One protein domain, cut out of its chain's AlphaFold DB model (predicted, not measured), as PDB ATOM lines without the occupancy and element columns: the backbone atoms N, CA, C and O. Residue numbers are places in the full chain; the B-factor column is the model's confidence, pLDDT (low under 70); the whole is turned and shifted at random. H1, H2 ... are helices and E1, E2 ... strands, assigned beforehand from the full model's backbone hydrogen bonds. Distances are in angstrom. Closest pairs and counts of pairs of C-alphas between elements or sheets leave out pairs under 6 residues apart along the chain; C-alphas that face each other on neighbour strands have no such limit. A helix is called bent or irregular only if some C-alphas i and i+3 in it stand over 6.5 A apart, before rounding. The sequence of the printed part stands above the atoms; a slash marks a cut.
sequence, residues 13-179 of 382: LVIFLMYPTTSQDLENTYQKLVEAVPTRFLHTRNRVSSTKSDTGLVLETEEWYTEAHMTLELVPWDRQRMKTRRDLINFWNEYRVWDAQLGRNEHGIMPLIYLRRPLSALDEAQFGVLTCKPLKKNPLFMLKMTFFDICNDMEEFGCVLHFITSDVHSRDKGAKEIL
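Overview. This is residues 13 to 179 of the 382 residues of an uncharacterized protein of Penicillium polonicum (UniProt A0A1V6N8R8). A strongly twisted sheet of six strands makes the core, with H1 and H4 to one side of it and H3 to the other, while the hairpin of E2 and E3 reaches away from the sheet as a long arm. A loop also sticks out of the body at residues 164 to 170. The 167 printed residues hold four named helices and eight named strands, in the order E1 H1 E2 E3 E4 H2 H3 E5 E6 E7 H4 E8; the class is mixed, helices and strands. The large sheet is mixed, in the order E4 E1 E5 E6 E7 E8, and the pair E2 and E3 is antiparallel. The whole is compact, with a radius of gyration of the C-alphas of 17.0 A, but elongated, spanning 61 by 36 by 29 A.

Arrangement. Start at E1, residues 13 to 17, whose neighbour E4, residues 71 to 75, is parallel at 22 degrees; look for N 15 and O 73, 2.9 A apart. H1, residues 23 to 40, is on the sheet over E4 and E1 at a height over the sheet of 8.9 A, only just slantwise to the strands at 31 degrees to E1 on the local plane; its closest C-alphas to E4 are Val 34 and Leu 72, 6.4 A apart. In the hairpin of E2, residues 47 to 53, and E3, residues 56 to 62, N 51 and O 58 are 2.9 A apart; E3 is apart from E4. H2, residues 77 to 80, only grazes the sheet. H3, residues 85 to 98, is on the sheet; the closest C-alphas of H3 and E5, residues 112 to 115, are Trp 92 and Leu 112, 6.7 A apart. E4, H2, H3 and E5 make a split strand-helix-strand unit, two strands running the same way with E1 between them, and its crossover is right-handed. E5 is parallel to E1 at 47 degrees, with N 16 and O 113 2.9 A apart. E5, E6, residues 126 to 132, and E7, residues 140 to 146, form a meander, each strand the antiparallel neighbour of the one before; N 114 and O 128 are 2.8 A apart, as are N 127 and O 145. H4, residues 147 to 157, is on the sheet at a height of 10.2 A, over none of the strands. H1 and H4 only just touch, with 3 pairs of C-alphas within 8 A, made by residue 40 of H1 alone; Arg 40 and Cys 151 are closest at 6.2 A, with a steep tilt of 42 degrees, the same way. The edge strand E8, residues 176 to 178, is antiparallel to E7, with N 142 and O 177 2.8 A apart. The helices make three layers with the sheet, H1 and H4 on one face and H3 on the other. In H4 every O i to N i+4 pair is within hydrogen-bond range, in H1 11 of 14 and in H3 8 of 10; H2 is too short for such a pair.

Along the chain. Find C-alpha 13 at (-11.663, 29.207, 3.662), where E1 begins its 13.1 A. From C-alpha 23 at (-13.460, 32.580, -15.913), H1 runs 25.8 A to residue 40; it is only just irregular, C-alphas 35 and 38 being 6.7 A apart. E2 covers 18.5 A and E3 18.4 A, E4 13.4 A, H3 20.2 A, E6 18.9 A, E7 19.4 A and H4 15.4 A. H2, E5 and E8 are shorter, and E8 ends at C-alpha 178, at (5.021, 12.101, 2.226).

Size, cuts and confidence. The two C-alphas farthest apart, Thr 22 and Thr 55, are 61.3 A from each other. The printed part has no cut. The links H3 to E5 and H4 to E8 are long. The mean pLDDT of the printed part is 71.3, and 71 residues are under 70, among them residues 38 to 69, 97 to 109 and 161 to 176.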
ATOM      1  N   LEU A  13     -12.132  30.446   4.268       80.56
ATOM      2  CA  LEU A  13     -11.663  29.207   3.662       80.56
ATOM      3  C   LEU A  13     -11.011  29.524   2.316       80.56
ATOM      4  O   LEU A  13     -11.679  29.978   1.388       80.56
ATOM      5  N   VAL A  14      -9.711  29.265   2.201       85.06
ATOM      6  CA  VAL A  14      -8.947  29.509   0.971       85.06
ATOM      7  C   VAL A  14      -8.692  28.185   0.257       85.06
ATOM      8  O   VAL A  14      -8.097  27.273   0.833       85.06
ATOM      9  N   ILE A  15      -9.120  28.079  -1.003       89.12
ATOM     10  CA  ILE A  15      -8.907  26.895  -1.845       89.12
ATOM     11  C   ILE A  15      -8.121  27.290  -3.095       89.12
ATOM     12  O   ILE A  15      -8.533  28.142  -3.885       89.12
ATOM     13  N   PHE A  16      -6.980  26.636  -3.301       89.06
ATOM     14  CA  PHE A  16      -6.101  26.892  -4.438       89.06
ATOM     15  C   PHE A  16      -6.494  26.033  -5.638       89.06
ATOM     16  O   PHE A  16      -6.599  24.811  -5.545       89.06
ATOM     17  N   LEU A  17      -6.675  26.649  -6.801       90.50
ATOM     18  CA  LEU A  17      -6.882  25.924  -8.048       90.50
ATOM     19  C   LEU A  17      -5.515  25.679  -8.688       90.50
ATOM     20  O   LEU A  17      -4.784  26.615  -9.020       90.50
ATOM     21  N   MET A  18      -5.153  24.407  -8.839       86.06
ATOM     22  CA  MET A  18      -3.853  24.002  -9.381       86.06
ATOM     23  C   MET A  18      -3.898  23.749 -10.892       86.06
ATOM     24  O   MET A  18      -2.887  23.390 -11.473       86.06
ATOM     25  N   TYR A  19      -5.030  23.961 -11.555       84.06
ATOM     26  CA  TYR A  19      -5.187  23.778 -12.998       84.06
ATOM     27  C   TYR A  19      -5.452  25.122 -13.694       84.06
ATOM     28  O   TYR A  19      -6.059  26.009 -13.080       84.06
ATOM     29  N   PRO A  20      -5.043  25.292 -14.969       85.69
ATOM     30  CA  PRO A  20      -5.408  26.466 -15.756       85.69
ATOM     31  C   PRO A  20      -6.922  26.675 -15.724       85.69
ATOM     32  O   PRO A  20      -7.681  25.804 -16.139       85.69
ATOM     33  N   THR A  21      -7.353  27.808 -15.180       83.75
ATOM     34  CA  THR A  21      -8.765  28.075 -14.895       83.75
ATOM     35  C   THR A  21      -9.300  29.092 -15.895       83.75
ATOM     36  O   THR A  21      -8.715  30.167 -16.044       83.75
ATOM     37  N   THR A  22     -10.409  28.793 -16.573       87.00
ATOM     38  CA  THR A  22     -11.156  29.830 -17.302       87.00
ATOM     39  C   THR A  22     -12.043  30.621 -16.336       87.00
ATOM     40  O   THR A  22     -12.339  30.161 -15.233       87.00
ATOM     41  N   SER A  23     -12.513  31.807 -16.736       87.56
ATOM     42  CA  SER A  23     -13.460  32.580 -15.913       87.56
ATOM     43  C   SER A  23     -14.747  31.804 -15.622       87.56
ATOM     44  O   SER A  23     -15.288  31.916 -14.527       87.56
ATOM     45  N   GLN A  24     -15.203  30.981 -16.572       87.12
ATOM     46  CA  GLN A  24     -16.383  30.138 -16.397       87.12
ATOM     47  C   GLN A  24     -16.132  29.011 -15.385       87.12
ATOM     48  O   GLN A  24     -16.987  28.756 -14.541       87.12
ATOM     49  N   ASP A  25     -14.969  28.353 -15.442       85.06
ATOM     50  CA  ASP A  25     -14.618  27.286 -14.494       85.06
ATOM     51  C   ASP A  25     -14.496  27.825 -13.069       85.06
ATOM     52  O   ASP A  25     -14.940  27.176 -12.119       85.06
ATOM     53  N   LEU A  26     -13.917  29.022 -12.928       88.44
ATOM     54  CA  LEU A  26     -13.777  29.703 -11.647       88.44
ATOM     55  C   LEU A  26     -15.150  30.027 -11.049       88.44
ATOM     56  O   LEU A  26     -15.399  29.666  -9.903       88.44
ATOM     57  N   GLU A  27     -16.038  30.649 -11.830       89.19
ATOM     58  CA  GLU A  27     -17.392  31.001 -11.388       89.19
ATOM     59  C   GLU A  27     -18.197  29.752 -11.018       89.19
ATOM     60  O   GLU A  27     -18.751  29.665  -9.926       89.19
ATOM     61  N   ASN A  28     -18.189  28.728 -11.875       89.12
ATOM     62  CA  ASN A  28     -18.892  27.471 -11.616       89.12
ATOM     63  C   ASN A  28     -18.386  26.778 -10.342       89.12
ATOM     64  O   ASN A  28     -19.179  26.253  -9.560       89.12
ATOM     65  N   THR A  29     -17.067  26.752 -10.137       90.62
ATOM     66  CA  THR A  29     -16.456  26.156  -8.939       90.62
ATOM     67  C   THR A  29     -16.808  26.968  -7.693       90.62
ATOM     68  O   THR A  29     -17.144  26.384  -6.664       90.62
ATOM     69  N   TYR A  30     -16.779  28.300  -7.791       90.94
ATOM     70  CA  TYR A  30     -17.139  29.202  -6.699       90.94
ATOM     71  C   TYR A  30     -18.594  29.013  -6.269       90.94
ATOM     72  O   TYR A  30     -18.839  28.798  -5.085       90.94
ATOM     73  N   GLN A  31     -19.538  29.009  -7.215       89.06
ATOM     74  CA  GLN A  31     -20.967  28.847  -6.923       89.06
ATOM     75  C   GLN A  31     -21.261  27.522  -6.206       89.06
ATOM     76  O   GLN A  31     -21.904  27.509  -5.160       89.06
ATOM     77  N   LYS A  32     -20.697  26.406  -6.685       89.06
ATOM     78  CA  LYS A  32     -20.880  25.094  -6.036       89.06
ATOM     79  C   LYS A  32     -20.370  25.063  -4.592       89.06
ATOM     80  O   LYS A  32     -20.967  24.417  -3.736       89.06
ATOM     81  N   LEU A  33     -19.242  25.717  -4.324       88.62
ATOM     82  CA  LEU A  33     -18.624  25.711  -2.999       88.62
ATOM     83  C   LEU A  33     -19.292  26.705  -2.045       88.62
ATOM     84  O   LEU A  33     -19.501  26.367  -0.883       88.62
ATOM     85  N   VAL A  34     -19.655  27.902  -2.512       87.38
ATOM     86  CA  VAL A  34     -20.291  28.929  -1.673       87.38
ATOM     87  C   VAL A  34     -21.695  28.516  -1.228       87.38
ATOM     88  O   VAL A  34     -22.092  28.850  -0.117       87.38
ATOM     89  N   GLU A  35     -22.421  27.738  -2.036       83.88
ATOM     90  CA  GLU A  35     -23.696  27.130  -1.634       83.88
ATOM     91  C   GLU A  35     -23.504  26.064  -0.542       83.88
ATOM     92  O   GLU A  35     -24.328  25.933   0.365       83.88
ATOM     93  N   ALA A  36     -22.398  25.318  -0.591       82.19
ATOM     94  CA  ALA A  36     -22.140  24.222   0.332       82.19
ATOM     95  C   ALA A  36     -21.594  24.684   1.691       82.19
ATOM     96  O   ALA A  36     -22.024  24.159   2.719       82.19
ATOM     97  N   VAL A  37     -20.681  25.663   1.717       79.00
ATOM     98  CA  VAL A  37     -19.988  26.127   2.939       79.00
ATOM     99  C   VAL A  37     -20.960  26.427   4.101       79.00
ATOM    100  O   VAL A  37     -20.779  25.844   5.170       79.00
ATOM    101  N   PRO A  38     -22.042  27.216   3.930       68.88
ATOM    102  CA  PRO A  38     -22.963  27.539   5.027       68.88
ATOM    103  C   PRO A  38     -23.736  26.336   5.581       68.88
ATOM    104  O   PRO A  38     -24.119  26.328   6.745       68.88
ATOM    105  N   THR A  39     -23.980  25.310   4.761       67.31
ATOM    106  CA  THR A  39     -24.695  24.094   5.196       67.31
ATOM    107  C   THR A  39     -23.796  23.105   5.934       67.31
ATOM    108  O   THR A  39     -24.296  22.184   6.579       67.31
ATOM    109  N   ARG A  40     -22.471  23.268   5.822       69.56
ATOM    110  CA  ARG A  40     -21.472  22.332   6.355       69.56
ATOM    111  C   ARG A  40     -20.666  22.895   7.527       69.56
ATOM    112  O   ARG A  40     -20.156  22.103   8.303       69.56
ATOM    113  N   PHE A  41     -20.601  24.216   7.688       68.19
ATOM    114  CA  PHE A  41     -20.018  24.888   8.853       68.19
ATOM    115  C   PHE A  41     -21.131  25.507   9.697       68.19
ATOM    116  O   PHE A  41     -21.425  26.695   9.584       68.19
ATOM    117  N   LEU A  42     -21.803  24.692  10.514       61.94
ATOM    118  CA  LEU A  42     -23.000  25.137  11.231       61.94
ATOM    119  C   LEU A  42     -22.682  25.801  12.578       61.94
ATOM    120  O   LEU A  42     -23.574  26.409  13.158       61.94
ATOM    121  N   HIS A  43     -21.453  25.695  13.098       62.78
ATOM    122  CA  HIS A  43     -21.088  26.207  14.431       62.78
ATOM    123  C   HIS A  43     -22.024  25.691  15.547       62.78
ATOM    124  O   HIS A  43     -22.187  26.328  16.584       62.78
ATOM    125  N   THR A  44     -22.673  24.540  15.338       54.25
ATOM    126  CA  THR A  44     -23.758  24.049  16.212       54.25
ATOM    127  C   THR A  44     -23.316  22.957  17.175       54.25
ATOM    128  O   THR A  44     -23.981  22.719  18.184       54.25
ATOM    129  N   ARG A  45     -22.204  22.268  16.901       57.44
ATOM    130  CA  ARG A  45     -21.721  21.201  17.783       57.44
ATOM    131  C   ARG A  45     -21.016  21.810  18.981       57.44
ATOM    132  O   ARG A  45     -19.853  22.170  18.860       57.44
ATOM    133  N   ASN A  46     -21.668  21.905  20.138       57.75
ATOM    134  CA  ASN A  46     -20.974  22.174  21.400       57.75
ATOM    135  C   ASN A  46     -19.983  21.036  21.667       57.75
ATOM    136  O   ASN A  46     -20.390  19.883  21.786       57.75
ATOM    137  N   ARG A  47     -18.687  21.350  21.736       58.78
ATOM    138  CA  ARG A  47     -17.668  20.390  22.158       58.78
ATOM    139  C   ARG A  47     -17.362  20.649  23.617       58.78
ATOM    140  O   ARG A  47     -17.181  21.796  24.013       58.78
ATOM    141  N   VAL A  48     -17.381  19.585  24.404       56.59
ATOM    142  CA  VAL A  48     -17.149  19.640  25.841       56.59
ATOM    143  C   VAL A  48     -15.835  18.921  26.110       56.59
ATOM    144  O   VAL A  48     -15.736  17.717  25.876       56.59
ATOM    145  N   SER A  49     -14.819  19.652  26.549       58.66
ATOM    146  CA  SER A  49     -13.575  19.081  27.047       58.66
ATOM    147  C   SER A  49     -13.767  18.669  28.503       58.66
ATOM    148  O   SER A  49     -14.276  19.442  29.315       58.66
ATOM    149  N   SER A  50     -13.368  17.445  28.850       50.28
ATOM    150  CA  SER A  50     -13.325  17.012  30.246       50.28
ATOM    151  C   SER A  50     -11.906  17.154  30.783       50.28
ATOM    152  O   SER A  50     -11.011  16.408  30.378       50.28
ATOM    153  N   THR A  51     -11.706  18.064  31.725       53.56
ATOM    154  CA  THR A  51     -10.431  18.242  32.424       53.56
ATOM    155  C   THR A  51     -10.533  17.582  33.796       53.56
ATOM    156  O   THR A  51     -11.432  17.865  34.593       53.56
ATOM    157  N   LYS A  52      -9.627  16.638  34.076       46.31
ATOM    158  CA  LYS A  52      -9.557  15.967  35.378       46.31
ATOM    159  C   LYS A  52      -8.810  16.893  36.340       46.31
ATOM    160  O   LYS A  52      -7.608  17.079  36.193       46.31
ATOM    161  N   SER A  53      -9.533  17.490  37.282       60.44
ATOM    162  CA  SER A  53      -8.953  18.278  38.376       60.44
ATOM    163  C   SER A  53      -8.834  17.427  39.642       60.44
ATOM    164  O   SER A  53      -9.540  16.424  39.781       60.44
ATOM    165  N   ASP A  54      -8.014  17.863  40.603       55.16
ATOM    166  CA  ASP A  54      -7.889  17.223  41.926       55.16
ATOM    167  C   ASP A  54      -9.226  17.161  42.699       55.16
ATOM    168  O   ASP A  54      -9.388  16.362  43.618       55.16
ATOM    169  N   THR A  55     -10.210  17.975  42.301       59.09
ATOM    170  CA  THR A  55     -11.553  18.064  42.895       59.09
ATOM    171  C   THR A  55     -12.654  17.350  42.103       59.09
ATOM    172  O   THR A  55     -13.805  17.348  42.538       59.09
ATOM    173  N   GLY A  56     -12.336  16.729  40.962       55.44
ATOM    174  CA  GLY A  56     -13.300  16.004  40.129       55.44
ATOM    175  C   GLY A  56     -13.229  16.342  38.639       55.44
ATOM    176  O   GLY A  56     -12.337  17.058  38.175       55.44
ATOM    177  N   LEU A  57     -14.174  15.785  37.880       54.94
ATOM    178  CA  LEU A  57     -14.277  15.958  36.432       54.94
ATOM    179  C   LEU A  57     -14.976  17.290  36.127       54.94
ATOM    180  O   LEU A  57     -16.156  17.450  36.434       54.94
ATOM    181  N   VAL A  58     -14.241  18.242  35.552       59.12
ATOM    182  CA  VAL A  58     -14.791  19.525  35.099       59.12
ATOM    183  C   VAL A  58     -15.095  19.399  33.611       59.12
ATOM    184  O   VAL A  58     -14.243  18.971  32.835       59.12
ATOM    185  N   LEU A  59     -16.330  19.718  33.229       58.69
ATOM    186  CA  LEU A  59     -16.762  19.786  31.838       58.69
ATOM    187  C   LEU A  59     -16.721  21.251  31.405       58.69
ATOM    188  O   LEU A  59     -17.516  22.056  31.888       58.69
ATOM    189  N   GLU A  60     -15.804  21.589  30.507       58.97
ATOM    190  CA  GLU A  60     -15.682  22.925  29.925       58.97
ATOM    191  C   GLU A  60     -16.130  22.879  28.466       58.97
ATOM    192  O   GLU A  60     -15.779  21.968  27.722       58.97
ATOM    193  N   THR A  61     -16.949  23.835  28.038       60.94
ATOM    194  CA  THR A  61     -17.294  23.987  26.620       60.94
ATOM    195  C   THR A  61     -16.157  24.682  25.879       60.94
ATOM    196  O   THR A  61     -15.805  25.807  26.219       60.94
ATOM    197  N   GLU A  62     -15.621  24.039  24.839       66.12
ATOM    198  CA  GLU A  62     -14.641  24.641  23.930       66.12
ATOM    199  C   GLU A  62     -15.343  25.680  23.039       66.12
ATOM    200  O   GLU A  62     -16.117  25.340  22.125       66.12
ATOM    201  N   GLU A  63     -15.079  26.960  23.303       64.06
ATOM    202  CA  GLU A  63     -15.582  28.066  22.490       64.06
ATOM    203  C   GLU A  63     -14.884  28.123  21.125       64.06
ATOM    204  O   GLU A  63     -13.707  27.799  20.965       64.06
ATOM    205  N   TRP A  64     -15.637  28.529  20.105       65.62
ATOM    206  CA  TRP A  64     -15.082  28.824  18.790       65.62
ATOM    207  C   TRP A  64     -14.359  30.171  18.826       65.62
ATOM    208  O   TRP A  64     -14.949  31.178  19.206       65.62
ATOM    209  N   TYR A  65     -13.116  30.221  18.345       62.91
ATOM    210  CA  TYR A  65     -12.346  31.470  18.261       62.91
ATOM    211  C   TYR A  65     -12.705  32.332  17.042       62.91
ATOM    212  O   TYR A  65     -12.106  33.393  16.825       62.91
ATOM    213  N   THR A  66     -13.636  31.862  16.211       62.31
ATOM    214  CA  THR A  66     -13.966  32.441  14.908       62.31
ATOM    215  C   THR A  66     -15.467  32.625  14.753       62.31
ATOM    216  O   THR A  66     -16.247  31.832  15.276       62.31
ATOM    217  N   GLU A  67     -15.882  33.670  14.032       65.44
ATOM    218  CA  GLU A  67     -17.305  33.976  13.848       65.44
ATOM    219  C   GLU A  67     -18.035  32.864  13.086       65.44
ATOM    220  O   GLU A  67     -17.427  32.122  12.315       65.44
ATOM    221  N   ALA A  68     -19.358  32.802  13.271       62.00
ATOM    222  CA  ALA A  68     -20.221  31.731  12.773       62.00
ATOM    223  C   ALA A  68     -20.373  31.650  11.236       62.00
ATOM    224  O   ALA A  68     -21.160  30.860  10.727       62.00
ATOM    225  N   HIS A  69     -19.725  32.550  10.498       67.50
ATOM    226  CA  HIS A  69     -19.942  32.734   9.067       67.50
ATOM    227  C   HIS A  69     -18.624  32.523   8.339       67.50
ATOM    228  O   HIS A  69     -17.775  33.411   8.318       67.50
ATOM    229  N   MET A  70     -18.461  31.348   7.733       73.62
ATOM    230  CA  MET A  70     -17.309  31.058   6.893       73.62
ATOM    231  C   MET A  70     -17.524  31.611   5.477       73.62
ATOM    232  O   MET A  70     -18.555  31.398   4.845       73.62
ATOM    233  N   THR A  71     -16.531  32.336   4.984       77.00
ATOM    234  CA  THR A  71     -16.445  32.876   3.623       77.00
ATOM    235  C   THR A  71     -15.471  32.039   2.799       77.00
ATOM    236  O   THR A  71     -14.632  31.334   3.357       77.00
ATOM    237  N   LEU A  72     -15.581  32.102   1.471       83.81
ATOM    238  CA  LEU A  72     -14.774  31.311   0.544       83.81
ATOM    239  C   LEU A  72     -13.924  32.219  -0.344       83.81
ATOM    240  O   LEU A  72     -14.436  33.162  -0.945       83.81
ATOM    241  N   GLU A  73     -12.651  31.873  -0.512       86.25
ATOM    242  CA  GLU A  73     -11.777  32.447  -1.531       86.25
ATOM    243  C   GLU A  73     -11.191  31.346  -2.420       86.25
ATOM    244  O   GLU A  73     -10.565  30.400  -1.939       86.25
ATOM    245  N   LEU A  74     -11.357  31.495  -3.737       88.75
ATOM    246  CA  LEU A  74     -10.677  30.662  -4.725       88.75
ATOM    247  C   LEU A  74      -9.469  31.399  -5.294       88.75
ATOM    248  O   LEU A  74      -9.597  32.496  -5.841       88.75
ATOM    249  N   VAL A  75      -8.300  30.766  -5.217       87.56
ATOM    250  CA  VAL A  75      -7.060  31.308  -5.784       87.56
ATOM    251  C   VAL A  75      -6.766  30.601  -7.108       87.56
ATOM    252  O   VAL A  75      -6.329  29.448  -7.088       87.56
ATOM    253  N   PRO A  76      -6.999  31.247  -8.266       87.94
ATOM    254  CA  PRO A  76      -6.776  30.628  -9.568       87.94
ATOM    255  C   PRO A  76      -5.286  30.401  -9.855       87.94
ATOM    256  O   PRO A  76      -4.406  31.082  -9.313       87.94
ATOM    257  N   TRP A  77      -5.002  29.437 -10.736       85.12
ATOM    258  CA  TRP A  77      -3.634  28.984 -11.012       85.12
ATOM    259  C   TRP A  77      -2.710  30.098 -11.516       85.12
ATOM    260  O   TRP A  77      -1.543  30.165 -11.134       85.12
ATOM    261  N   ASP A  78      -3.227  31.026 -12.316       82.75
ATOM    262  CA  ASP A  78      -2.483  32.144 -12.904       82.75
ATOM    263  C   ASP A  78      -1.911  33.133 -11.870       82.75
ATOM    264  O   ASP A  78      -0.936  33.837 -12.172       82.75
ATOM    265  N   ARG A  79      -2.487  33.165 -10.658       82.00
ATOM    266  CA  ARG A  79      -2.036  34.004  -9.537       82.00
ATOM    267  C   ARG A  79      -0.933  33.370  -8.699       82.00
ATOM    268  O   ARG A  79      -0.120  34.109  -8.152       82.00
ATOM    269  N   GLN A  80      -0.914  32.044  -8.593       81.88
ATOM    270  CA  GLN A  80       0.045  31.307  -7.762       81.88
ATOM    271  C   GLN A  80       1.186  30.675  -8.574       81.88
ATOM    272  O   GLN A  80       2.325  30.688  -8.121       81.88
ATOM    273  N   ARG A  81       0.914  30.235  -9.812       76.69
ATOM    274  CA  ARG A  81       1.873  29.723 -10.814       76.69
ATOM    275  C   ARG A  81       2.863  28.664 -10.324       76.69
ATOM    276  O   ARG A  81       3.872  28.435 -10.991       76.69
ATOM    277  N   MET A  82       2.582  28.016  -9.205       82.56
ATOM    278  CA  MET A  82       3.316  26.872  -8.696       82.56
ATOM    279  C   MET A  82       3.304  25.785  -9.776       82.56
ATOM    280  O   MET A  82       2.268  25.551 -10.421       82.56
ATOM    281  N   LYS A  83       4.446  25.113  -9.986       75.88
ATOM    282  CA  LYS A  83       4.584  24.016 -10.968       75.88
ATOM    283  C   LYS A  83       5.134  22.716 -10.377       75.88
ATOM    284  O   LYS A  83       4.740  21.644 -10.831       75.88
ATOM    285  N   THR A  84       6.006  22.816  -9.379       77.62
ATOM    286  CA  THR A  84       6.724  21.686  -8.764       77.62
ATOM    287  C   THR A  84       6.387  21.537  -7.290       77.62
ATOM    288  O   THR A  84       6.160  22.543  -6.620       77.62
ATOM    289  N   ARG A  85       6.416  20.318  -6.737       77.75
ATOM    290  CA  ARG A  85       6.185  20.055  -5.299       77.75
ATOM    291  C   ARG A  85       6.978  21.007  -4.389       77.75
ATOM    292  O   ARG A  85       6.441  21.451  -3.378       77.75
ATOM    293  N   ARG A  86       8.193  21.403  -4.781       77.69
ATOM    294  CA  ARG A  86       9.032  22.412  -4.124       77.69
ATOM    295  C   ARG A  86       8.359  23.775  -4.075       77.69
ATOM    296  O   ARG A  86       8.348  24.378  -3.008       77.69
ATOM    297  N   ASP A  87       7.779  24.243  -5.177       79.88
ATOM    298  CA  ASP A  87       7.032  25.506  -5.205       79.88
ATOM    299  C   ASP A  87       5.866  25.472  -4.212       79.88
ATOM    300  O   ASP A  87       5.669  26.440  -3.491       79.88
ATOM    301  N   LEU A  88       5.137  24.350  -4.113       80.44
ATOM    302  CA  LEU A  88       4.042  24.194  -3.141       80.44
ATOM    303  C   LEU A  88       4.538  24.140  -1.698       80.44
ATOM    304  O   LEU A  88       3.908  24.728  -0.827       80.44
ATOM    305  N   ILE A  89       5.654  23.460  -1.433       78.56
ATOM    306  CA  ILE A  89       6.264  23.416  -0.098       78.56
ATOM    307  C   ILE A  89       6.750  24.806   0.310       78.56
ATOM    308  O   ILE A  89       6.463  25.252   1.417       78.56
ATOM    309  N   ASN A  90       7.464  25.497  -0.579       79.38
ATOM    310  CA  ASN A  90       7.943  26.857  -0.351       79.38
ATOM    311  C   ASN A  90       6.764  27.797  -0.110       79.38
ATOM    312  O   ASN A  90       6.739  28.511   0.891       79.38
ATOM    313  N   PHE A  91       5.744  27.707  -0.961       81.12
ATOM    314  CA  PHE A  91       4.522  28.479  -0.823       81.12
ATOM    315  C   PHE A  91       3.815  28.198   0.505       81.12
ATOM    316  O   PHE A  91       3.452  29.130   1.214       81.12
ATOM    317  N   TRP A  92       3.646  26.932   0.891       80.69
ATOM    318  CA  TRP A  92       3.013  26.582   2.160       80.69
ATOM    319  C   TRP A  92       3.845  27.028   3.365       80.69
ATOM    320  O   TRP A  92       3.284  27.493   4.352       80.69
ATOM    321  N   ASN A  93       5.175  26.941   3.290       77.25
ATOM    322  CA  ASN A  93       6.066  27.431   4.340       77.25
ATOM    323  C   ASN A  93       5.934  28.940   4.553       77.25
ATOM    324  O   ASN A  93       6.011  29.381   5.699       77.25
ATOM    325  N   GLU A  94       5.719  29.710   3.487       77.19
ATOM    326  CA  GLU A  94       5.402  31.135   3.578       77.19
ATOM    327  C   GLU A  94       3.978  31.346   4.102       77.19
ATOM    328  O   GLU A  94       3.780  32.120   5.033       77.19
ATOM    329  N   TYR A  95       2.999  30.622   3.554       75.56
ATOM    330  CA  TYR A  95       1.574  30.751   3.863       75.56
ATOM    331  C   TYR A  95       1.234  30.396   5.316       75.56
ATOM    332  O   TYR A  95       0.533  31.156   5.979       75.56
ATOM    333  N   ARG A  96       1.763  29.289   5.849       71.75
ATOM    334  CA  ARG A  96       1.458  28.797   7.206       71.75
ATOM    335  C   ARG A  96       1.852  29.780   8.307       71.75
ATOM    336  O   ARG A  96       1.278  29.753   9.381       71.75
ATOM    337  N   VAL A  97       2.828  30.660   8.061       67.81
ATOM    338  CA  VAL A  97       3.242  31.691   9.034       67.81
ATOM    339  C   VAL A  97       2.147  32.751   9.210       67.81
ATOM    340  O   VAL A  97       2.068  33.404  10.249       67.81
ATOM    341  N   TRP A  98       1.258  32.891   8.225       62.94
ATOM    342  CA  TRP A  98       0.102  33.786   8.273       62.94
ATOM    343  C   TRP A  98      -1.114  33.171   8.966       62.94
ATOM    344  O   TRP A  98      -2.171  33.811   8.952       62.94
ATOM    345  N   ASP A  99      -0.944  31.987   9.575       59.41
ATOM    346  CA  ASP A  99      -1.985  31.102  10.097       59.41
ATOM    347  C   ASP A  99      -3.178  31.883  10.648       59.41
ATOM    348  O   ASP A  99      -3.095  32.624  11.642       59.41
ATOM    349  N   ALA A 100      -4.290  31.789   9.928       56.47
ATOM    350  CA  ALA A 100      -5.577  32.178  10.452       56.47
ATOM    351  C   ALA A 100      -6.077  30.955  11.216       56.47
ATOM    352  O   ALA A 100      -6.443  29.958  10.607       56.47
ATOM    353  N   GLN A 101      -6.056  31.016  12.547       62.09
ATOM    354  CA  GLN A 101      -6.701  30.001  13.379       62.09
ATOM    355  C   GLN A 101      -8.182  29.944  12.969       62.09
ATOM    356  O   GLN A 101      -8.898  30.924  13.193       62.09
ATOM    357  N   LEU A 102      -8.620  28.854  12.329       60.59
ATOM    358  CA  LEU A 102     -10.043  28.565  12.121       60.59
ATOM    359  C   LEU A 102     -10.532  27.675  13.268       60.59
ATOM    360  O   LEU A 102      -9.810  26.806  13.743       60.59
ATOM    361  N   GLY A 103     -11.765  27.865  13.727       63.12
ATOM    362  CA  GLY A 103     -12.380  26.955  14.692       63.12
ATOM    363  C   GLY A 103     -11.854  27.043  16.126       63.12
ATOM    364  O   GLY A 103     -11.808  28.124  16.713       63.12
ATOM    365  N   ARG A 104     -11.571  25.881  16.731       62.53
ATOM    366  CA  ARG A 104     -11.421  25.689  18.189       62.53
ATOM    367  C   ARG A 104      -9.994  25.490  18.699       62.53
ATOM    368  O   ARG A 104      -9.794  25.429  19.905       62.53
ATOM    369  N   ASN A 105      -9.003  25.356  17.818       64.00
ATOM    370  CA  ASN A 105      -7.640  25.012  18.220       64.00
ATOM    371  C   ASN A 105      -6.690  26.201  18.044       64.00
ATOM    372  O   ASN A 105      -6.324  26.560  16.926       64.00
ATOM    373  N   GLU A 106      -6.247  26.781  19.161       57.47
ATOM    374  CA  GLU A 106      -5.288  27.894  19.192       57.47
ATOM    375  C   GLU A 106      -3.888  27.527  18.656       57.47
ATOM    376  O   GLU A 106      -3.091  28.409  18.324       57.47
ATOM    377  N   HIS A 107      -3.592  26.232  18.518       60.00
ATOM    378  CA  HIS A 107      -2.318  25.703  18.021       60.00
ATOM    379  C   HIS A 107      -2.472  24.849  16.751       60.00
ATOM    380  O   HIS A 107      -1.548  24.131  16.364       60.00
ATOM    381  N   GLY A 108      -3.640  24.895  16.104       62.53
ATOM    382  CA  GLY A 108      -3.873  24.214  14.834       62.53
ATOM    383  C   GLY A 108      -3.096  24.881  13.701       62.53
ATOM    384  O   GLY A 108      -3.122  26.102  13.583       62.53
ATOM    385  N   ILE A 109      -2.429  24.079  12.867       68.75
ATOM    386  CA  ILE A 109      -1.784  24.563  11.639       68.75
ATOM    387  C   ILE A 109      -2.804  24.503  10.500       68.75
ATOM    388  O   ILE A 109      -3.337  23.419  10.231       68.75
ATOM    389  N   MET A 110      -3.073  25.622   9.818       74.12
ATOM    390  CA  MET A 110      -3.996  25.631   8.681       74.12
ATOM    391  C   MET A 110      -3.431  24.804   7.521       74.12
ATOM    392  O   MET A 110      -2.328  25.085   7.025       74.12
ATOM    393  N   PRO A 111      -4.168  23.793   7.032       80.31
ATOM    394  CA  PRO A 111      -3.768  23.112   5.818       80.31
ATOM    395  C   PRO A 111      -3.870  24.037   4.604       80.31
ATOM    396  O   PRO A 111      -4.722  24.920   4.530       80.31
ATOM    397  N   LEU A 112      -3.059  23.764   3.586       84.94
ATOM    398  CA  LEU A 112      -3.328  24.277   2.247       84.94
ATOM    399  C   LEU A 112      -4.253  23.302   1.527       84.94
ATOM    400  O   LEU A 112      -3.884  22.157   1.268       84.94
ATOM    401  N   ILE A 113      -5.456  23.775   1.206       88.00
ATOM    402  CA  ILE A 113      -6.471  23.018   0.471       88.00
ATOM    403  C   ILE A 113      -6.408  23.404  -1.000       88.00
ATOM    404  O   ILE A 113      -6.360  24.587  -1.337       88.00
ATOM    405  N   TYR A 114      -6.430  22.422  -1.893       88.62
ATOM    406  CA  TYR A 114      -6.338  22.688  -3.320       88.62
ATOM    407  C   TYR A 114      -7.130  21.706  -4.187       88.62
ATOM    408  O   TYR A 114      -7.332  20.544  -3.840       88.62
ATOM    409  N   LEU A 115      -7.548  22.171  -5.364       88.19
ATOM    410  CA  LEU A 115      -8.201  21.376  -6.401       88.19
ATOM    411  C   LEU A 115      -7.249  21.126  -7.567       88.19
ATOM    412  O   LEU A 115      -6.633  22.051  -8.102       88.19
ATOM    413  N   ARG A 116      -7.160  19.864  -7.996       80.75
ATOM    414  CA  ARG A 116      -6.302  19.438  -9.118       80.75
ATOM    415  C   ARG A 116      -6.992  19.492 -10.477       80.75
ATOM    416  O   ARG A 116      -6.312  19.559 -11.493       80.75
ATOM    417  N   ARG A 117      -8.320  19.413 -10.503       82.88
ATOM    418  CA  ARG A 117      -9.141  19.374 -11.717       82.88
ATOM    419  C   ARG A 117     -10.385  20.249 -11.515       82.88
ATOM    420  O   ARG A 117     -10.733  20.510 -10.358       82.88
ATOM    421  N   PRO A 118     -11.045  20.692 -12.600       84.00
ATOM    422  CA  PRO A 118     -12.337  21.363 -12.515       84.00
ATOM    423  C   PRO A 118     -13.333  20.578 -11.661       84.00
ATOM    424  O   PRO A 118     -13.402  19.350 -11.747       84.00
ATOM    425  N   LEU A 119     -14.099  21.290 -10.833       85.75
ATOM    426  CA  LEU A 119     -15.048  20.677  -9.910       85.75
ATOM    427  C   LEU A 119     -16.282  20.159 -10.670       85.75
ATOM    428  O   LEU A 119     -17.195  20.926 -10.995       85.75
ATOM    429  N   SER A 120     -16.326  18.854 -10.943       78.75
ATOM    430  CA  SER A 120     -17.466  18.190 -11.590       78.75
ATOM    431  C   SER A 120     -18.640  18.008 -10.621       78.75
ATOM    432  O   SER A 120     -19.690  18.621 -10.823       78.75
ATOM    433  N   ALA A 121     -18.444  17.256  -9.537       83.56
ATOM    434  CA  ALA A 121     -19.428  16.993  -8.485       83.56
ATOM    435  C   ALA A 121     -18.776  17.157  -7.106       83.56
ATOM    436  O   ALA A 121     -17.666  16.678  -6.894       83.56
ATOM    437  N   LEU A 122     -19.441  17.855  -6.178       82.75
ATOM    438  CA  LEU A 122     -18.846  18.205  -4.882       82.75
ATOM    439  C   LEU A 122     -18.611  16.982  -3.988       82.75
ATOM    440  O   LEU A 122     -17.565  16.895  -3.350       82.75
ATOM    441  N   ASP A 123     -19.555  16.041  -3.982       76.56
ATOM    442  CA  ASP A 123     -19.505  14.851  -3.123       76.56
ATOM    443  C   ASP A 123     -18.445  13.834  -3.579       76.56
ATOM    444  O   ASP A 123     -17.908  13.083  -2.771       76.56
ATOM    445  N   GLU A 124     -18.100  13.839  -4.867       75.69
ATOM    446  CA  GLU A 124     -17.094  12.941  -5.454       75.69
ATOM    447  C   GLU A 124     -15.707  13.593  -5.544       75.69
ATOM    448  O   GLU A 124     -14.689  12.915  -5.714       75.69
ATOM    449  N   ALA A 125     -15.647  14.923  -5.458       80.19
ATOM    450  CA  ALA A 125     -14.416  15.658  -5.663       80.19
ATOM    451  C   ALA A 125     -13.412  15.414  -4.540       80.19
ATOM    452  O   ALA A 125     -13.662  15.665  -3.362       80.19
ATOM    453  N   GLN A 126     -12.222  14.991  -4.955       80.50
ATOM    454  CA  GLN A 126     -11.074  14.814  -4.083       80.50
ATOM    455  C   GLN A 126     -10.247  16.098  -4.059       80.50
ATOM    456  O   GLN A 126      -9.625  16.489  -5.054       80.50
ATOM    457  N   PHE A 127     -10.235  16.745  -2.904       85.88
ATOM    458  CA  PHE A 127      -9.399  17.889  -2.597       85.88
ATOM    459  C   PHE A 127      -8.044  17.394  -2.113       85.88
ATOM    460  O   PHE A 127      -7.943  16.457  -1.322       85.88
ATOM    461  N   GLY A 128      -6.989  18.038  -2.591       84.44
ATOM    462  CA  GLY A 128      -5.673  17.875  -2.011       84.44
ATOM    463  C   GLY A 128      -5.555  18.714  -0.745       84.44
ATOM    464  O   GLY A 128      -5.936  19.883  -0.740       84.44
ATOM    465  N   VAL A 129      -5.006  18.134   0.316       83.50
ATOM    466  CA  VAL A 129      -4.777  18.815   1.593       83.50
ATOM    467  C   VAL A 129      -3.312  18.656   1.971       83.50
ATOM    468  O   VAL A 129      -2.844  17.540   2.174       83.50
ATOM    469  N   LEU A 130      -2.575  19.761   2.051       82.88
ATOM    470  CA  LEU A 130      -1.192  19.790   2.521       82.88
ATOM    471  C   LEU A 130      -1.154  20.242   3.984       82.88
ATOM    472  O   LEU A 130      -1.615  21.337   4.298       82.88
ATOM    473  N   THR A 131      -0.614  19.405   4.871       78.44
ATOM    474  CA  THR A 131      -0.570  19.656   6.323       78.44
ATOM    475  C   THR A 131       0.662  19.019   6.981       78.44
ATOM    476  O   THR A 131       1.425  18.294   6.337       78.44
ATOM    477  N   CYS A 132       0.882  19.273   8.273       71.19
ATOM    478  CA  CYS A 132       1.935  18.634   9.058       71.19
ATOM    479  C   CYS A 132       1.493  18.349  10.506       71.19
ATOM    480  O   CYS A 132       0.471  18.844  10.979       71.19
ATOM    481  N   LYS A 133       2.270  17.526  11.225       63.00
ATOM    482  CA  LYS A 133       2.102  17.329  12.676       63.00
ATOM    483  C   LYS A 133       2.312  18.669  13.409       63.00
ATOM    484  O   LYS A 133       3.177  19.418  13.006       63.00
ATOM    485  N   PRO A 134       1.594  19.010  14.488       50.62
ATOM    486  CA  PRO A 134       1.865  20.259  15.211       50.62
ATOM    487  C   PRO A 134       3.079  20.191  16.167       50.62
ATOM    488  O   PRO A 134       3.573  21.231  16.582       50.62
ATOM    489  N   LEU A 135       3.602  18.999  16.513       49.97
ATOM    490  CA  LEU A 135       4.452  18.823  17.712       49.97
ATOM    491  C   LEU A 135       5.836  18.148  17.524       49.97
ATOM    492  O   LEU A 135       6.509  17.892  18.521       49.97
ATOM    493  N   LYS A 136       6.315  17.830  16.308       45.62
ATOM    494  CA  LYS A 136       7.670  17.251  16.085       45.62
ATOM    495  C   LYS A 136       8.427  17.960  14.942       45.62
ATOM    496  O   LYS A 136       7.944  18.933  14.390       45.62
ATOM    497  N   LYS A 137       9.645  17.532  14.576       48.34
ATOM    498  CA  LYS A 137      10.230  17.888  13.264       48.34
ATOM    499  C   LYS A 137       9.363  17.204  12.201       48.34
ATOM    500  O   LYS A 137       9.468  15.993  12.022       48.34
ATOM    501  N   ASN A 138       8.405  17.926  11.623       57.31
ATOM    502  CA  ASN A 138       7.265  17.286  10.964       57.31
ATOM    503  C   ASN A 138       7.542  16.978   9.490       57.31
ATOM    504  O   ASN A 138       7.804  17.916   8.734       57.31
ATOM    505  N   PRO A 139       7.403  15.716   9.049       62.16
ATOM    506  CA  PRO A 139       7.206  15.435   7.633       62.16
ATOM    507  C   PRO A 139       5.933  16.139   7.142       62.16
ATOM    508  O   PRO A 139       4.915  16.172   7.843       62.16
ATOM    509  N   LEU A 140       6.016  16.739   5.953       71.38
ATOM    510  CA  LEU A 140       4.868  17.310   5.254       71.38
ATOM    511  C   LEU A 140       4.067  16.188   4.613       71.38
ATOM    512  O   LEU A 140       4.636  15.321   3.944       71.38
ATOM    513  N   PHE A 141       2.754  16.237   4.800       72.75
ATOM    514  CA  PHE A 141       1.836  15.251   4.260       72.75
ATOM    515  C   PHE A 141       0.881  15.886   3.273       72.75
ATOM    516  O   PHE A 141       0.347  16.969   3.510       72.75
ATOM    517  N   MET A 142       0.616  15.151   2.205       77.00
ATOM    518  CA  MET A 142      -0.421  15.447   1.242       77.00
ATOM    519  C   MET A 142      -1.510  14.380   1.353       77.00
ATOM    520  O   MET A 142      -1.229  13.192   1.235       77.00
ATOM    521  N   LEU A 143      -2.744  14.802   1.604       77.00
ATOM    522  CA  LEU A 143      -3.919  13.938   1.716       77.00
ATOM    523  C   LEU A 143      -4.861  14.197   0.542       77.00
ATOM    524  O   LEU A 143      -4.884  15.304  -0.006       77.00
ATOM    525  N   LYS A 144      -5.658  13.191   0.183       78.12
ATOM    526  CA  LYS A 144      -6.833  13.350  -0.681       78.12
ATOM    527  C   LYS A 144      -8.083  13.194   0.172       78.12
ATOM    528  O   LYS A 144      -8.279  12.138   0.754       78.12
ATOM    529  N   MET A 145      -8.893  14.240   0.267       78.88
ATOM    530  CA  MET A 145     -10.083  14.259   1.116       78.88
ATOM    531  C   MET A 145     -11.290  14.765   0.340       78.88
ATOM    532  O   MET A 145     -11.155  15.611  -0.545       78.88
ATOM    533  N   THR A 146     -12.480  14.288   0.695       82.81
ATOM    534  CA  THR A 146     -13.709  14.917   0.208       82.81
ATOM    535  C   THR A 146     -13.871  16.294   0.844       82.81
ATOM    536  O   THR A 146     -13.349  16.568   1.930       82.81
ATOM    537  N   PHE A 147     -14.633  17.177   0.195       84.25
ATOM    538  CA  PHE A 147     -14.967  18.471   0.794       84.25
ATOM    539  C   PHE A 147     -15.679  18.309   2.145       84.25
ATOM    540  O   PHE A 147     -15.431  19.069   3.078       84.25
ATOM    541  N   PHE A 148     -16.535  17.291   2.258       81.62
ATOM    542  CA  PHE A 148     -17.280  16.994   3.475       81.62
ATOM    543  C   PHE A 148     -16.362  16.627   4.646       81.62
ATOM    544  O   PHE A 148     -16.523  17.183   5.730       81.62
ATOM    545  N   ASP A 149     -15.373  15.758   4.422       79.50
ATOM    546  CA  ASP A 149     -14.428  15.359   5.472       79.50
ATOM    547  C   ASP A 149     -13.585  16.544   5.952       79.50
ATOM    548  O   ASP A 149     -13.347  16.688   7.149       79.50
ATOM    549  N   ILE A 150     -13.183  17.432   5.032       82.00
ATOM    550  CA  ILE A 150     -12.465  18.668   5.374       82.00
ATOM    551  C   ILE A 150     -13.326  19.548   6.282       82.00
ATOM    552  O   ILE A 150     -12.845  20.015   7.314       82.00
ATOM    553  N   CYS A 151     -14.592  19.764   5.912       80.38
ATOM    554  CA  CYS A 151     -15.508  20.585   6.699       80.38
ATOM    555  C   CYS A 151     -15.750  19.983   8.086       80.38
ATOM    556  O   CYS A 151     -15.655  20.703   9.077       80.38
ATOM    557  N   ASN A 152     -16.005  18.671   8.168       78.94
ATOM    558  CA  ASN A 152     -16.238  17.995   9.442       78.94
ATOM    559  C   ASN A 152     -15.010  18.085  10.359       78.94
ATOM    560  O   ASN A 152     -15.163  18.401  11.534       78.94
ATOM    561  N   ASP A 153     -13.800  17.877   9.832       77.75
ATOM    562  CA  ASP A 153     -12.578  17.979  10.635       77.75
ATOM    563  C   ASP A 153     -12.337  19.404  11.134       77.75
ATOM    564  O   ASP A 153     -12.051  19.617  12.312       77.75
ATOM    565  N   MET A 154     -12.496  20.394  10.257       77.44
ATOM    566  CA  MET A 154     -12.356  21.796  10.642       77.44
ATOM    567  C   MET A 154     -13.420  22.224  11.662       77.44
ATOM    568  O   MET A 154     -13.102  22.994  12.567       77.44
ATOM    569  N   GLU A 155     -14.654  21.718  11.566       74.88
ATOM    570  CA  GLU A 155     -15.723  22.003  12.533       74.88
ATOM    571  C   GLU A 155     -15.482  21.327  13.893       74.88
ATOM    572  O   GLU A 155     -15.715  21.915  14.952       74.88
ATOM    573  N   GLU A 156     -14.991  20.091  13.883       73.12
ATOM    574  CA  GLU A 156     -14.779  19.303  15.095       73.12
ATOM    575  C   GLU A 156     -13.499  19.710  15.845       73.12
ATOM    576  O   GLU A 156     -13.489  19.807  17.081       73.12
ATOM    577  N   PHE A 157     -12.430  20.008  15.103       71.12
ATOM    578  CA  PHE A 157     -11.080  20.163  15.648       71.12
ATOM    579  C   PHE A 157     -10.445  21.536  15.401       71.12
ATOM    580  O   PHE A 157      -9.368  21.803  15.931       71.12
ATOM    581  N   GLY A 158     -11.060  22.416  14.604       68.69
ATOM    582  CA  GLY A 158     -10.446  23.689  14.190       68.69
ATOM    583  C   GLY A 158      -9.264  23.537  13.227       68.69
ATOM    584  O   GLY A 158      -8.581  24.498  12.890       68.69
ATOM    585  N   CYS A 159      -8.986  22.327  12.763       71.44
ATOM    586  CA  CYS A 159      -7.973  22.056  11.757       71.44
ATOM    587  C   CYS A 159      -8.308  20.744  11.054       71.44
ATOM    588  O   CYS A 159      -9.139  19.971  11.523       71.44
ATOM    589  N   VAL A 160      -7.639  20.465   9.937       73.25
ATOM    590  CA  VAL A 160      -7.715  19.126   9.348       73.25
ATOM    591  C   VAL A 160      -6.781  18.208  10.128       73.25
ATOM    592  O   VAL A 160      -5.552  18.303  10.015       73.25
ATOM    593  N   LEU A 161      -7.367  17.345  10.962       64.00
ATOM    594  CA  LEU A 161      -6.618  16.358  11.727       64.00
ATOM    595  C   LEU A 161      -6.165  15.211  10.829       64.00
ATOM    596  O   LEU A 161      -6.927  14.583  10.106       64.00
ATOM    597  N   HIS A 162      -4.883  14.903  10.954       57.34
ATOM    598  CA  HIS A 162      -4.184  13.873  10.195       57.34
ATOM    599  C   HIS A 162      -3.880  12.622  11.054       57.34
ATOM    600  O   HIS A 162      -3.297  11.664  10.549       57.34
ATOM    601  N   PHE A 163      -4.273  12.635  12.340       54.47
ATOM    602  CA  PHE A 163      -4.340  11.480  13.243       54.47
ATOM    603  C   PHE A 163      -5.629  11.572  14.051       54.47
ATOM    604  O   PHE A 163      -5.818  12.530  14.798       54.47
ATOM    605  N   ILE A 164      -6.484  10.565  13.939       43.06
ATOM    606  CA  ILE A 164      -7.426  10.272  15.012       43.06
ATOM    607  C   ILE A 164      -6.573   9.604  16.084       43.06
ATOM    608  O   ILE A 164      -6.007   8.537  15.866       43.06
ATOM    609  N   THR A 165      -6.380  10.282  17.208       32.78
ATOM    610  CA  THR A 165      -5.645   9.778  18.378       32.78
ATOM    611  C   THR A 165      -6.453   8.754  19.181       32.78
ATOM    612  O   THR A 165      -6.319   8.670  20.396       32.78
ATOM    613  N   SER A 166      -7.300   7.969  18.528       30.98
ATOM    614  CA  SER A 166      -7.980   6.835  19.135       30.98
ATOM    615  C   SER A 166      -8.416   5.873  18.039       30.98
ATOM    616  O   SER A 166      -8.953   6.291  17.014       30.98
ATOM    617  N   ASP A 167      -8.209   4.584  18.280       34.50
ATOM    618  CA  ASP A 167      -8.570   3.445  17.424       34.50
ATOM    619  C   ASP A 167     -10.061   3.357  17.056       34.50
ATOM    620  O   ASP A 167     -10.502   2.384  16.462       34.50
ATOM    621  N   VAL A 168     -10.874   4.356  17.396       33.41
ATOM    622  CA  VAL A 168     -12.320   4.215  17.342       33.41
ATOM    623  C   VAL A 168     -12.857   4.496  15.943       33.41
ATOM    624  O   VAL A 168     -13.685   3.722  15.494       33.41
ATOM    625  N   HIS A 169     -12.394   5.504  15.189       34.84
ATOM    626  CA  HIS A 169     -13.015   5.843  13.890       34.84
ATOM    627  C   HIS A 169     -12.029   6.253  12.784       34.84
ATOM    628  O   HIS A 169     -12.232   7.287  12.147       34.84
ATOM    629  N   SER A 170     -10.994   5.459  12.481       38.47
ATOM    630  CA  SER A 170     -10.221   5.655  11.240       38.47
ATOM    631  C   SER A 170     -11.080   5.341  10.009       38.47
ATOM    632  O   SER A 170     -10.948   4.296   9.380       38.47
ATOM    633  N   ARG A 171     -11.986   6.246   9.631       44.66
ATOM    634  CA  ARG A 171     -12.448   6.289   8.245       44.66
ATOM    635  C   ARG A 171     -11.204   6.587   7.414       44.66
ATOM    636  O   ARG A 171     -10.561   7.605   7.664       44.66
ATOM    637  N   ASP A 172     -10.829   5.694   6.503       50.88
ATOM    638  CA  ASP A 172      -9.721   5.916   5.572       50.88
ATOM    639  C   ASP A 172      -9.996   7.190   4.758       50.88
ATOM    640  O   ASP A 172     -10.742   7.191   3.781       50.88
ATOM    641  N   LYS A 173      -9.420   8.315   5.198       55.41
ATOM    642  CA  LYS A 173      -9.565   9.652   4.596       55.41
ATOM    643  C   LYS A 173      -8.652   9.794   3.374       55.41
ATOM    644  O   LYS A 173      -7.811  10.691   3.313       55.41
ATOM    645  N   GLY A 174      -8.810   8.864   2.432       57.75
ATOM    646  CA  GLY A 174      -8.047   8.774   1.192       57.75
ATOM    647  C   GLY A 174      -6.554   8.486   1.383       57.75
ATOM    648  O   GLY A 174      -6.055   8.265   2.484       57.75
ATOM    649  N   ALA A 175      -5.819   8.461   0.269       61.94
ATOM    650  CA  ALA A 175      -4.389   8.174   0.300       61.94
ATOM    651  C   ALA A 175      -3.568   9.346   0.845       61.94
ATOM    652  O   ALA A 175      -3.813  10.514   0.520       61.94
ATOM    653  N   LYS A 176      -2.547   8.995   1.629       67.00
ATOM    654  CA  LYS A 176      -1.636   9.911   2.310       67.00
ATOM    655  C   LYS A 176      -0.229   9.768   1.767       67.00
ATOM    656  O   LYS A 176       0.316   8.683   1.826       67.00
ATOM    657  N   GLU A 177       0.369  10.864   1.332       70.12
ATOM    658  CA  GLU A 177       1.691  10.919   0.708       70.12
ATOM    659  C   GLU A 177       2.666  11.773   1.534       70.12
ATOM    660  O   GLU A 177       2.321  12.882   1.949       70.12
ATOM    661  N   ILE A 178       3.893  11.288   1.750       68.88
ATOM    662  CA  ILE A 178       5.021  12.101   2.226       68.88
ATOM    663  C   ILE A 178       5.631  12.825   1.030       68.88
ATOM    664  O   ILE A 178       6.078  12.207   0.064       68.88
ATOM    665  N   LEU A 179       5.730  14.148   1.130       67.44
ATOM    666  CA  LEU A 179       6.420  14.944   0.121       67.44
ATOM    667  C   LEU A 179       7.936  14.737   0.211       67.44
ATOM    668  O   LEU A 179       8.599  15.281   1.091       67.44
TER     669      LEU A 179